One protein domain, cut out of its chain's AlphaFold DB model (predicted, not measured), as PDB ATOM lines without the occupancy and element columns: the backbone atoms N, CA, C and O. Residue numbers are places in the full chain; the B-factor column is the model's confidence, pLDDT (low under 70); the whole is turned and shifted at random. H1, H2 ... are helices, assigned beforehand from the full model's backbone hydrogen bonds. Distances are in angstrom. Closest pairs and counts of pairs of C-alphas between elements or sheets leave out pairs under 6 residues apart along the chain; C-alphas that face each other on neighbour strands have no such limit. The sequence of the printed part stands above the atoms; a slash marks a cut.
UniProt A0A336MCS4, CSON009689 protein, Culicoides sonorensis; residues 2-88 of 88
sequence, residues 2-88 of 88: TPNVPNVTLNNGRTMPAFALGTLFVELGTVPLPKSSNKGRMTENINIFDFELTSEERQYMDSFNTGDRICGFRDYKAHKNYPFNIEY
ATOM      1  N   THR A   2      -0.450 -24.332  24.727       36.16
ATOM      2  CA  THR A   2      -0.189 -24.823  23.370       36.16
ATOM      3  C   THR A   2       0.534 -26.157  23.534       36.16
ATOM      4  O   THR A   2       1.601 -26.157  24.151       36.16
ATOM      5  N   PRO A   3      -0.038 -27.294  23.106       46.44
ATOM      6  CA  PRO A   3       0.681 -28.550  23.202       46.44
ATOM      7  C   PRO A   3       1.936 -28.424  22.340       46.44
ATOM      8  O   PRO A   3       1.855 -28.057  21.167       46.44
ATOM      9  N   ASN A   4       3.098 -28.659  22.947       49.59
ATOM     10  CA  ASN A   4       4.347 -28.793  22.220       49.59
ATOM     11  C   ASN A   4       4.251 -30.116  21.460       49.59
ATOM     12  O   ASN A   4       4.527 -31.164  22.031       49.59
ATOM     13  N   VAL A   5       3.734 -30.081  20.232       54.91
ATOM     14  CA  VAL A   5       3.709 -31.251  19.353       54.91
ATOM     15  C   VAL A   5       5.122 -31.369  18.786       54.91
ATOM     16  O   VAL A   5       5.505 -30.513  17.985       54.91
ATOM     17  N   PRO A   6       5.939 -32.345  19.221       53.72
ATOM     18  CA  PRO A   6       7.274 -32.495  18.671       53.72
ATOM     19  C   PRO A   6       7.169 -32.809  17.176       53.72
ATOM     20  O   PRO A   6       6.384 -33.660  16.755       53.72
ATOM     21  N   ASN A   7       7.969 -32.112  16.367       56.00
ATOM     22  CA  ASN A   7       8.143 -32.434  14.956       56.00
ATOM     23  C   ASN A   7       8.956 -33.728  14.857       56.00
ATOM     24  O   ASN A   7      10.184 -33.694  14.802       56.00
ATOM     25  N   VAL A   8       8.269 -34.868  14.864       62.03
ATOM     26  CA  VAL A   8       8.887 -36.164  14.574       62.03
ATOM     27  C   VAL A   8       8.879 -36.348  13.069       62.03
ATOM     28  O   VAL A   8       7.815 -36.414  12.450       62.03
ATOM     29  N   THR A   9      10.061 -36.393  12.470       62.62
ATOM     30  CA  THR A   9      10.208 -36.892  11.105       62.62
ATOM     31  C   THR A   9      10.295 -38.404  11.200       62.62
ATOM     32  O   THR A   9      11.216 -38.916  11.831       62.62
ATOM     33  N   LEU A  10       9.325 -39.096  10.612       65.06
ATOM     34  CA  LEU A  10       9.355 -40.552  10.541       65.06
ATOM     35  C   LEU A  10      10.404 -41.016   9.523       65.06
ATOM     36  O   LEU A  10      10.820 -40.249   8.650       65.06
ATOM     37  N   ASN A  11      10.770 -42.296   9.571       65.19
ATOM     38  CA  ASN A  11      11.734 -42.908   8.644       65.19
ATOM     39  C   ASN A  11      11.391 -42.725   7.150       65.19
ATOM     40  O   ASN A  11      12.270 -42.778   6.294       65.19
ATOM     41  N   ASN A  12      10.124 -42.462   6.823       61.75
ATOM     42  CA  ASN A  12       9.651 -42.178   5.465       61.75
ATOM     43  C   ASN A  12       9.781 -40.695   5.044       61.75
ATOM     44  O   ASN A  12       9.268 -40.304   3.994       61.75
ATOM     45  N   GLY A  13      10.425 -39.852   5.858       63.38
ATOM     46  CA  GLY A  13      10.624 -38.425   5.592       63.38
ATOM     47  C   GLY A  13       9.376 -37.557   5.786       63.38
ATOM     48  O   GLY A  13       9.433 -36.353   5.530       63.38
ATOM     49  N   ARG A  14       8.247 -38.127   6.236       64.69
ATOM     50  CA  ARG A  14       7.019 -37.372   6.527       64.69
ATOM     51  C   ARG A  14       7.063 -36.822   7.954       64.69
ATOM     52  O   ARG A  14       7.448 -37.515   8.893       64.69
ATOM     53  N   THR A  15       6.651 -35.567   8.117       60.06
ATOM     54  CA  THR A  15       6.542 -34.916   9.426       60.06
ATOM     55  C   THR A  15       5.219 -35.275  10.099       60.06
ATOM     56  O   THR A  15       4.158 -35.290   9.476       60.06
ATOM     57  N   MET A  16       5.271 -35.568  11.395       59.03
ATOM     58  CA  MET A  16       4.093 -35.784  12.236       59.03
ATOM     59  C   MET A  16       3.322 -34.477  12.467       59.03
ATOM     60  O   MET A  16       3.878 -33.564  13.077       59.03
ATOM     61  N   PRO A  17       2.030 -34.379  12.070       56.53
ATOM     62  CA  PRO A  17       1.070 -33.833  13.045       56.53
ATOM     63  C   PRO A  17      -0.380 -34.385  13.034       56.53
ATOM     64  O   PRO A  17      -1.211 -33.891  13.781       56.53
ATOM     65  N   ALA A  18      -0.743 -35.403  12.257       53.59
ATOM     66  CA  ALA A  18      -2.075 -36.053  12.361       53.59
ATOM     67  C   ALA A  18      -2.073 -37.473  11.777       53.59
ATOM     68  O   ALA A  18      -2.789 -38.358  12.231       53.59
ATOM     69  N   PHE A  19      -1.198 -37.660  10.795       56.09
ATOM     70  CA  PHE A  19      -0.980 -38.865  10.015       56.09
ATOM     71  C   PHE A  19      -0.444 -40.057  10.829       56.09
ATOM     72  O   PHE A  19      -1.052 -41.122  10.825       56.09
ATOM     73  N   ALA A  20       0.640 -39.869  11.591       58.38
ATOM     74  CA  ALA A  20       1.294 -40.966  12.319       58.38
ATOM     75  C   ALA A  20       0.446 -41.557  13.454       58.38
ATOM     76  O   ALA A  20       0.569 -42.736  13.766       58.38
ATOM     77  N   LEU A  21      -0.451 -40.752  14.040       65.88
ATOM     78  CA  LEU A  21      -1.426 -41.246  15.014       65.88
ATOM     79  C   LEU A  21      -2.378 -42.250  14.361       65.88
ATOM     80  O   LEU A  21      -2.706 -43.257  14.974       65.88
ATOM     81  N   GLY A  22      -2.791 -42.002  13.113       73.12
ATOM     82  CA  GLY A  22      -3.628 -42.930  12.357       73.12
ATOM     83  C   GLY A  22      -2.962 -44.295  12.196       73.12
ATOM     84  O   GLY A  22      -3.572 -45.305  12.533       73.12
ATOM     85  N   THR A  23      -1.702 -44.321  11.758       76.25
ATOM     86  CA  THR A  23      -0.926 -45.561  11.603       76.25
ATOM     87  C   THR A  23      -0.730 -46.287  12.930       76.25
ATOM     88  O   THR A  23      -1.013 -47.478  13.003       76.25
ATOM     89  N   LEU A  24      -0.361 -45.574  14.002       80.50
ATOM     90  CA  LEU A  24      -0.246 -46.167  15.339       80.50
ATOM     91  C   LEU A  24      -1.565 -46.812  15.787       80.50
ATOM     92  O   LEU A  24      -1.572 -47.939  16.269       80.50
ATOM     93  N   PHE A  25      -2.694 -46.122  15.609       85.31
ATOM     94  CA  PHE A  25      -4.003 -46.657  15.977       85.31
ATOM     95  C   PHE A  25      -4.360 -47.913  15.177       85.31
ATOM     96  O   PHE A  25      -4.879 -48.863  15.765       85.31
ATOM     97  N   VAL A  26      -4.041 -47.949  13.881       86.50
ATOM     98  CA  VAL A  26      -4.239 -49.140  13.045       86.50
ATOM     99  C   VAL A  26      -3.352 -50.300  13.511       86.50
ATOM    100  O   VAL A  26      -3.865 -51.407  13.662       86.50
ATOM    101  N   GLU A  27      -2.068 -50.061  13.812       84.88
ATOM    102  CA  GLU A  27      -1.156 -51.082  14.363       84.88
ATOM    103  C   GLU A  27      -1.650 -51.634  15.715       84.88
ATOM    104  O   GLU A  27      -1.533 -52.829  15.978       84.88
ATOM    105  N   LEU A  28      -2.276 -50.794  16.548       87.00
ATOM    106  CA  LEU A  28      -2.909 -51.192  17.813       87.00
ATOM    107  C   LEU A  28      -4.255 -51.929  17.632       87.00
ATOM    108  O   LEU A  28      -4.904 -52.272  18.621       87.00
ATOM    109  N   GLY A  29      -4.707 -52.160  16.396       89.69
ATOM    110  CA  GLY A  29      -5.977 -52.831  16.098       89.69
ATOM    111  C   GLY A  29      -7.214 -51.943  16.271       89.69
ATOM    112  O   GLY A  29      -8.329 -52.446  16.409       89.69
ATOM    113  N   THR A  30      -7.038 -50.621  16.270       89.94
ATOM    114  CA  THR A  30      -8.117 -49.638  16.420       89.94
ATOM    115  C   THR A  30      -8.379 -48.893  15.109       89.94
ATOM    116  O   THR A  30      -7.518 -48.793  14.239       89.94
ATOM    117  N   VAL A  31      -9.593 -48.357  14.948       90.06
ATOM    118  CA  VAL A  31      -9.985 -47.611  13.742       90.06
ATOM    119  C   VAL A  31      -9.958 -46.107  14.040       90.06
ATOM    120  O   VAL A  31     -10.849 -45.618  14.741       90.06
ATOM    121  N   PRO A  32      -8.972 -45.345  13.529       88.56
ATOM    122  CA  PRO A  32      -8.921 -43.901  13.733       88.56
ATOM    123  C   PRO A  32     -10.022 -43.188  12.929       88.56
ATOM    124  O   PRO A  32     -10.258 -43.490  11.762       88.56
ATOM    125  N   LEU A  33     -10.667 -42.184  13.536       88.62
ATOM    126  CA  LEU A  33     -11.728 -41.374  12.912       88.62
ATOM    127  C   LEU A  33     -11.342 -39.882  12.856       88.62
ATOM    128  O   LEU A  33     -11.923 -39.055  13.566       88.62
ATOM    129  N   PRO A  34     -10.336 -39.496  12.049       87.69
ATOM    130  CA  PRO A  34      -9.850 -38.125  12.024       87.69
ATOM    131  C   PRO A  34     -10.823 -37.191  11.290       87.69
ATOM    132  O   PRO A  34     -11.124 -37.357  10.108       87.69
ATOM    133  N   LYS A  35     -11.277 -36.137  11.974       87.19
ATOM    134  CA  LYS A  35     -12.129 -35.099  11.381       87.19
ATOM    135  C   LYS A  35     -11.290 -34.046  10.656       87.19
ATOM    136  O   LYS A  35     -10.428 -33.408  11.255       87.19
ATOM    137  N   SER A  36     -11.622 -33.757   9.397       89.31
ATOM    138  CA  SER A  36     -11.070 -32.622   8.646       89.31
ATOM    139  C   SER A  36     -12.111 -32.023   7.699       89.31
ATOM    140  O   SER A  36     -12.935 -32.740   7.147       89.31
ATOM    141  N   SER A  37     -12.064 -30.703   7.506       93.38
ATOM    142  CA  SER A  37     -12.774 -29.988   6.430       93.38
ATOM    143  C   SER A  37     -11.839 -29.553   5.292       93.38
ATOM    144  O   SER A  37     -12.294 -29.032   4.277       93.38
ATOM    145  N   ASN A  38     -10.527 -29.744   5.454       92.62
ATOM    146  CA  ASN A  38      -9.523 -29.440   4.442       92.62
ATOM    147  C   ASN A  38      -9.276 -30.690   3.585       92.62
ATOM    148  O   ASN A  38      -8.898 -31.732   4.125       92.62
ATOM    149  N   LYS A  39      -9.451 -30.563   2.262       92.81
ATOM    150  CA  LYS A  39      -9.297 -31.667   1.302       92.81
ATOM    151  C   LYS A  39      -7.906 -32.302   1.330       92.81
ATOM    152  O   LYS A  39      -7.822 -33.522   1.337       92.81
ATOM    153  N   GLY A  40      -6.840 -31.501   1.399       89.38
ATOM    154  CA  GLY A  40      -5.467 -32.013   1.468       89.38
ATOM    155  C   GLY A  40      -5.266 -32.910   2.687       89.38
ATOM    156  O   GLY A  40      -4.845 -34.051   2.551       89.38
ATOM    157  N   ARG A  41      -5.732 -32.456   3.857       84.81
ATOM    158  CA  ARG A  41      -5.695 -33.251   5.095       84.81
ATOM    159  C   ARG A  41      -6.547 -34.517   5.035       84.81
ATOM    160  O   ARG A  41      -6.191 -35.509   5.651       84.81
ATOM    161  N   MET A  42      -7.683 -34.497   4.337       87.62
ATOM    162  CA  MET A  42      -8.497 -35.708   4.162       87.62
ATOM    163  C   MET A  42      -7.743 -36.761   3.345       87.62
ATOM    164  O   MET A  42      -7.728 -37.925   3.735       87.62
ATOM    165  N   THR A  43      -7.090 -36.342   2.259       88.38
ATOM    166  CA  THR A  43      -6.232 -37.213   1.447       88.38
ATOM    167  C   THR A  43      -5.034 -37.725   2.248       88.38
ATOM    168  O   THR A  43      -4.717 -38.905   2.191       88.38
ATOM    169  N   GLU A  44      -4.389 -36.870   3.039       82.56
ATOM    170  CA  GLU A  44      -3.292 -37.290   3.918       82.56
ATOM    171  C   GLU A  44      -3.763 -38.325   4.948       82.56
ATOM    172  O   GLU A  44      -3.151 -39.377   5.071       82.56
ATOM    173  N   ASN A  45      -4.885 -38.081   5.631       84.62
ATOM    174  CA  ASN A  45      -5.401 -38.961   6.682       84.62
ATOM    175  C   ASN A  45      -5.739 -40.383   6.205       84.62
ATOM    176  O   ASN A  45      -5.694 -41.302   7.017       84.62
ATOM    177  N   ILE A  46      -6.117 -40.569   4.935       86.44
ATOM    178  CA  ILE A  46      -6.426 -41.902   4.387       86.44
ATOM    179  C   ILE A  46      -5.179 -42.627   3.862       86.44
ATOM    180  O   ILE A  46      -5.153 -43.853   3.825       86.44
ATOM    181  N   ASN A  47      -4.122 -41.894   3.509       85.81
ATOM    182  CA  ASN A  47      -2.897 -42.445   2.925       85.81
ATOM    183  C   ASN A  47      -1.934 -43.024   3.980       85.81
ATOM    184  O   ASN A  47      -0.732 -42.841   3.848       85.81
ATOM    185  N   ILE A  48      -2.443 -43.654   5.044       81.62
ATOM    186  CA  ILE A  48      -1.670 -44.102   6.222       81.62
ATOM    187  C   ILE A  48      -1.194 -45.563   6.156       81.62
ATOM    188  O   ILE A  48      -0.545 -46.033   7.086       81.62
ATOM    189  N   PHE A  49      -1.545 -46.283   5.088       84.38
ATOM    190  CA  PHE A  49      -1.351 -47.734   4.958       84.38
ATOM    191  C   PHE A  49      -0.113 -48.127   4.136       84.38
ATOM    192  O   PHE A  49       0.104 -49.308   3.887       84.38
ATOM    193  N   ASP A  50       0.664 -47.153   3.658       81.12
ATOM    194  CA  ASP A  50       1.833 -47.359   2.793       81.12
ATOM    195  C   ASP A  50       3.164 -47.468   3.563       81.12
ATOM    196  O   ASP A  50       4.224 -47.540   2.941       81.12
ATOM    197  N   PHE A  51       3.137 -47.477   4.898       76.75
ATOM    198  CA  PHE A  51       4.324 -47.559   5.752       76.75
ATOM    199  C   PHE A  51       3.991 -48.135   7.136       76.75
ATOM    200  O   PHE A  51       2.829 -48.187   7.535       76.75
ATOM    201  N   GLU A  52       5.035 -48.508   7.872       78.69
ATOM    202  CA  GLU A  52       4.966 -49.023   9.243       78.69
ATOM    203  C   GLU A  52       5.877 -48.198  10.156       78.69
ATOM    204  O   GLU A  52       6.872 -47.619   9.701       78.69
ATOM    205  N   LEU A  53       5.544 -48.144  11.445       81.00
ATOM    206  CA  LEU A  53       6.385 -47.510  12.453       81.00
ATOM    207  C   LEU A  53       7.497 -48.461  12.904       81.00
ATOM    208  O   LEU A  53       7.306 -49.671  13.060       81.00
ATOM    209  N   THR A  54       8.671 -47.909  13.181       84.50
ATOM    210  CA  THR A  54       9.738 -48.643  13.870       84.50
ATOM    211  C   THR A  54       9.442 -48.785  15.356       84.50
ATOM    212  O   THR A  54       8.587 -48.100  15.924       84.50
ATOM    213  N   SER A  55      10.147 -49.702  16.015       85.12
ATOM    214  CA  SER A  55       9.983 -49.938  17.450       85.12
ATOM    215  C   SER A  55      10.347 -48.706  18.276       85.12
ATOM    216  O   SER A  55       9.666 -48.402  19.252       85.12
ATOM    217  N   GLU A  56      11.362 -47.961  17.847       83.69
ATOM    218  CA  GLU A  56      11.805 -46.718  18.470       83.69
ATOM    219  C   GLU A  56      10.749 -45.614  18.319       83.69
ATOM    220  O   GLU A  56      10.429 -44.929  19.289       83.69
ATOM    221  N   GLU A  57      10.157 -45.473  17.127       79.12
ATOM    222  CA  GLU A  57       9.071 -44.516  16.872       79.12
ATOM    223  C   GLU A  57       7.826 -44.851  17.703       79.12
ATOM    224  O   GLU A  57       7.236 -43.953  18.305       79.12
ATOM    225  N   ARG A  58       7.456 -46.137  17.799       80.94
ATOM    226  CA  ARG A  58       6.356 -46.593  18.663       80.94
ATOM    227  C   ARG A  58       6.600 -46.240  20.124       80.94
ATOM    228  O   ARG A  58       5.736 -45.635  20.754       80.94
ATOM    229  N   GLN A  59       7.772 -46.584  20.656       83.75
ATOM    230  CA  GLN A  59       8.116 -46.307  22.051       83.75
ATOM    231  C   GLN A  59       8.136 -44.800  22.337       83.75
ATOM    232  O   GLN A  59       7.689 -44.350  23.392       83.75
ATOM    233  N   TYR A  60       8.624 -44.009  21.384       81.62
ATOM    234  CA  TYR A  60       8.608 -42.561  21.496       81.62
ATOM    235  C   TYR A  60       7.180 -42.003  21.522       81.62
ATOM    236  O   TYR A  60       6.880 -41.153  22.358       81.62
ATOM    237  N   MET A  61       6.274 -42.506  20.677       79.44
ATOM    238  CA  MET A  61       4.868 -42.088  20.700       79.44
ATOM    239  C   MET A  61       4.144 -42.491  21.986       79.44
ATOM    240  O   MET A  61       3.343 -41.708  22.495       79.44
ATOM    241  N   ASP A  62       4.442 -43.669  22.535       83.56
ATOM    242  CA  ASP A  62       3.852 -44.137  23.795       83.56
ATOM    243  C   ASP A  62       4.194 -43.201  24.970       83.56
ATOM    244  O   ASP A  62       3.357 -42.928  25.833       83.56
ATOM    245  N   SER A  63       5.379 -42.576  24.937       84.50
ATOM    246  CA  SER A  63       5.797 -41.585  25.941       84.50
ATOM    247  C   SER A  63       4.917 -40.328  26.010       84.50
ATOM    248  O   SER A  63       4.994 -39.574  26.981       84.50
ATOM    249  N   PHE A  64       4.066 -40.087  25.006       80.62
ATOM    250  CA  PHE A  64       3.146 -38.949  24.989       80.62
ATOM    251  C   PHE A  64       1.848 -39.187  25.757       80.62
ATOM    252  O   PHE A  64       1.084 -38.239  25.950       80.62
ATOM    253  N   ASN A  65       1.563 -40.420  26.180       85.56
ATOM    254  CA  ASN A  65       0.353 -40.704  26.933       85.56
ATOM    255  C   ASN A  65       0.411 -40.049  28.324       85.56
ATOM    256  O   ASN A  65       1.184 -40.455  29.187       85.56
ATOM    257  N   THR A  66      -0.441 -39.050  28.560       86.88
ATOM    258  CA  THR A  66      -0.558 -38.383  29.868       86.88
ATOM    259  C   THR A  66      -1.699 -38.932  30.725       86.88
ATOM    260  O   THR A  66      -1.873 -38.503  31.863       86.88
ATOM    261  N   GLY A  67      -2.527 -39.833  30.183       87.12
ATOM    262  CA  GLY A  67      -3.786 -40.261  30.800       87.12
ATOM    263  C   GLY A  67      -4.908 -39.212  30.746       87.12
ATOM    264  O   GLY A  67      -6.039 -39.496  31.155       87.12
ATOM    265  N   ASP A  68      -4.646 -38.010  30.217       87.25
ATOM    266  CA  ASP A  68      -5.662 -36.971  30.087       87.25
ATOM    267  C   ASP A  68      -6.670 -37.276  28.978       87.25
ATOM    268  O   ASP A  68      -6.340 -37.675  27.861       87.25
ATOM    269  N   ARG A  69      -7.942 -36.984  29.262       89.12
ATOM    270  CA  ARG A  69      -9.035 -37.100  28.292       89.12
ATOM    271  C   ARG A  69      -9.413 -35.728  27.741       89.12
ATOM    272  O   ARG A  69      -9.793 -34.828  28.501       89.12
ATOM    273  N   ILE A  70      -9.395 -35.601  26.413       89.25
ATOM    274  CA  ILE A  70      -9.921 -34.423  25.703       89.25
ATOM    275  C   ILE A  70     -11.439 -34.330  25.929       89.25
ATOM    276  O   ILE A  70     -11.941 -33.319  26.419       89.25
ATOM    277  N   CYS A  71     -12.168 -35.418  25.672       89.44
ATOM    278  CA  CYS A  71     -13.618 -35.513  25.867       89.44
ATOM    279  C   CYS A  71     -13.965 -36.180  27.208       89.44
ATOM    280  O   CYS A  71     -14.553 -37.255  27.246       89.44
ATOM    281  N   GLY A  72     -13.577 -35.553  28.320       91.75
ATOM    282  CA  GLY A  72     -13.790 -36.107  29.667       91.75
ATOM    283  C   GLY A  72     -15.159 -35.823  30.302       91.75
ATOM    284  O   GLY A  72     -15.405 -36.299  31.404       91.75
ATOM    285  N   PHE A  73     -16.032 -35.024  29.670       92.06
ATOM    286  CA  PHE A  73     -17.372 -34.674  30.191       92.06
ATOM    287  C   PHE A  73     -17.376 -34.225  31.672       92.06
ATOM    288  O   PHE A  73     -18.248 -34.610  32.448       92.06
ATOM    289  N   ARG A  74     -16.369 -33.433  32.078       92.25
ATOM    290  CA  ARG A  74     -16.057 -33.132  33.493       92.25
ATOM    291  C   ARG A  74     -17.228 -32.509  34.267       92.25
ATOM    292  O   ARG A  74     -17.371 -32.795  35.452       92.25
ATOM    293  N   ASP A  75     -18.093 -31.749  33.598       94.44
ATOM    294  CA  ASP A  75     -19.272 -31.111  34.204       94.44
ATOM    295  C   ASP A  75     -20.300 -32.123  34.743       94.44
ATOM    296  O   ASP A  75     -21.080 -31.814  35.641       94.44
ATOM    297  N   TYR A  76     -20.274 -33.363  34.246       94.12
ATOM    298  CA  TYR A  76     -21.222 -34.420  34.606       94.12
ATOM    299  C   TYR A  76     -20.649 -35.438  35.595       94.12
ATOM    300  O   TYR A  76     -21.222 -36.512  35.774       94.12
ATOM    301  N   LYS A  77     -19.534 -35.120  36.265       93.62
ATOM    302  CA  LYS A  77     -18.834 -36.056  37.161       93.62
ATOM    303  C   LYS A  77     -19.700 -36.585  38.314       93.62
ATOM    304  O   LYS A  77     -19.474 -37.696  38.785       93.62
ATOM    305  N   ALA A  78     -20.692 -35.811  38.754       94.31
ATOM    306  CA  ALA A  78     -21.626 -36.201  39.812       94.31
ATOM    307  C   ALA A  78     -22.747 -37.149  39.338       94.31
ATOM    308  O   ALA A  78     -23.507 -37.662  40.158       94.31
ATOM    309  N   HIS A  79     -22.891 -37.376  38.028       95.50
ATOM    310  CA  HIS A  79     -23.933 -38.246  37.500       95.50
ATOM    311  C   HIS A  79     -23.657 -39.709  37.871       95.50
ATOM    312  O   HIS A  79     -22.538 -40.194  37.720       95.50
ATOM    313  N   LYS A  80     -24.699 -40.445  38.285       95.06
ATOM    314  CA  LYS A  80     -24.601 -41.861  38.697       95.06
ATOM    315  C   LYS A  80     -23.879 -42.742  37.666       95.06
ATOM    316  O   LYS A  80     -23.165 -43.660  38.043       95.06
ATOM    317  N   ASN A  81     -24.069 -42.448  36.380       93.56
ATOM    318  CA  ASN A  81     -23.502 -43.213  35.265       93.56
ATOM    319  C   ASN A  81     -22.279 -42.529  34.627       93.56
ATOM    320  O   ASN A  81     -22.027 -42.727  33.441       93.56
ATOM    321  N   TYR A  82     -21.573 -41.656  35.349       94.69
ATOM    322  CA  TYR A  82     -20.375 -41.017  34.812       94.69
ATOM    323  C   TYR A  82     -19.277 -42.070  34.548       94.69
ATOM    324  O   TYR A  82     -18.832 -42.728  35.491       94.69
ATOM    325  N   PRO A  83     -18.821 -42.250  33.293       91.88
ATOM    326  CA  PRO A  83     -18.059 -43.437  32.903       91.88
ATOM    327  C   PRO A  83     -16.571 -43.390  33.272       91.88
ATOM    328  O   PRO A  83     -15.898 -44.408  33.178       91.88
ATOM    329  N   PHE A  84     -16.028 -42.237  33.679       93.00
ATOM    330  CA  PHE A  84     -14.575 -42.052  33.829       93.00
ATOM    331  C   PHE A  84     -14.076 -42.065  35.283       93.00
ATOM    332  O   PHE A  84     -12.967 -41.609  35.542       93.00
ATOM    333  N   ASN A  85     -14.883 -42.556  36.229       88.88
ATOM    334  CA  ASN A  85     -14.460 -42.761  37.624       88.88
ATOM    335  C   ASN A  85     -13.927 -44.184  37.895       88.88
ATOM    336  O   ASN A  85     -13.578 -44.481  39.034       88.88
ATOM    337  N   ILE A  86     -13.891 -45.059  36.886       88.06
ATOM    338  CA  ILE A  86     -13.382 -46.434  36.995       88.06
ATOM    339  C   ILE A  86     -11.968 -46.544  36.408       88.06
ATOM    340  O   ILE A  86     -11.605 -45.781  35.509       88.06
ATOM    341  N   GLU A  87     -11.187 -47.490  36.927       84.12
ATOM    342  CA  GLU A  87      -9.850 -47.837  36.428       84.12
ATOM    343  C   GLU A  87      -9.933 -48.596  35.089       84.12
ATOM    344  O   GLU A  87     -10.947 -49.250  34.819       84.12
ATOM    345  N   TYR A  88      -8.901 -48.466  34.245       80.50
ATOM    346  CA  TYR A  88      -8.790 -49.096  32.922       80.50
ATOM    347  C   TYR A  88      -7.358 -49.537  32.624       80.50
ATOM    348  O   TYR A  88      -6.431 -48.891  33.161       80.50
TER     349      TYR A  88
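This is residues 2 to 88 of the 88 residues of the protein "CSON009689 protein" of Culicoides sonorensis (UniProt A0A336MCS4). What is the shape? There is little regular structure: a loose cluster of three short helices, H1, H2 and H3, from which a long tail, residues 63 to 88, reaches out and folds back. What is printed? The 87 residues have three named helices, holding 25 residues, and no named strand: all helix. The whole is loose, with a radius of gyration of the C-alphas of 15.8 A and spans of 48 by 31 by 29 A.

How does H1, residues 19 to 27, stand to H2, residues 39 to 46? They only just touch, with 3 pairs of C-alphas within 8 A, the closest Phe 19 and Asn 45 at 5.5 A. They run the same way at a shallow tilt of 24 degrees. And H3, residues 55 to 62? It is close to H1 but not clearly touching, about perpendicular at 76 degrees; their closest C-alphas, Leu 24 and Arg 58, are 7.4 A apart. H2 and H3 are apart. Are the backbones helical? In H1, H2 and H3 every O i to N i+4 pair is within hydrogen-bond range.

Where does H1 begin? At C-alpha 19, (-0.980, -38.865, 10.015); it is 13.0 A long. Where does H3 end? At C-alpha 62, (3.852, -44.137, 23.795); H2 measures 11.1 A and H3 10.6 A.

How large is it? The C-alphas farthest apart, Gly 13 and Lys 80, are 48.5 A apart. What of links and confidence? The printed part has no cut, the link H1 to H2 is long, and residues 2 to 21 have pLDDT under 70.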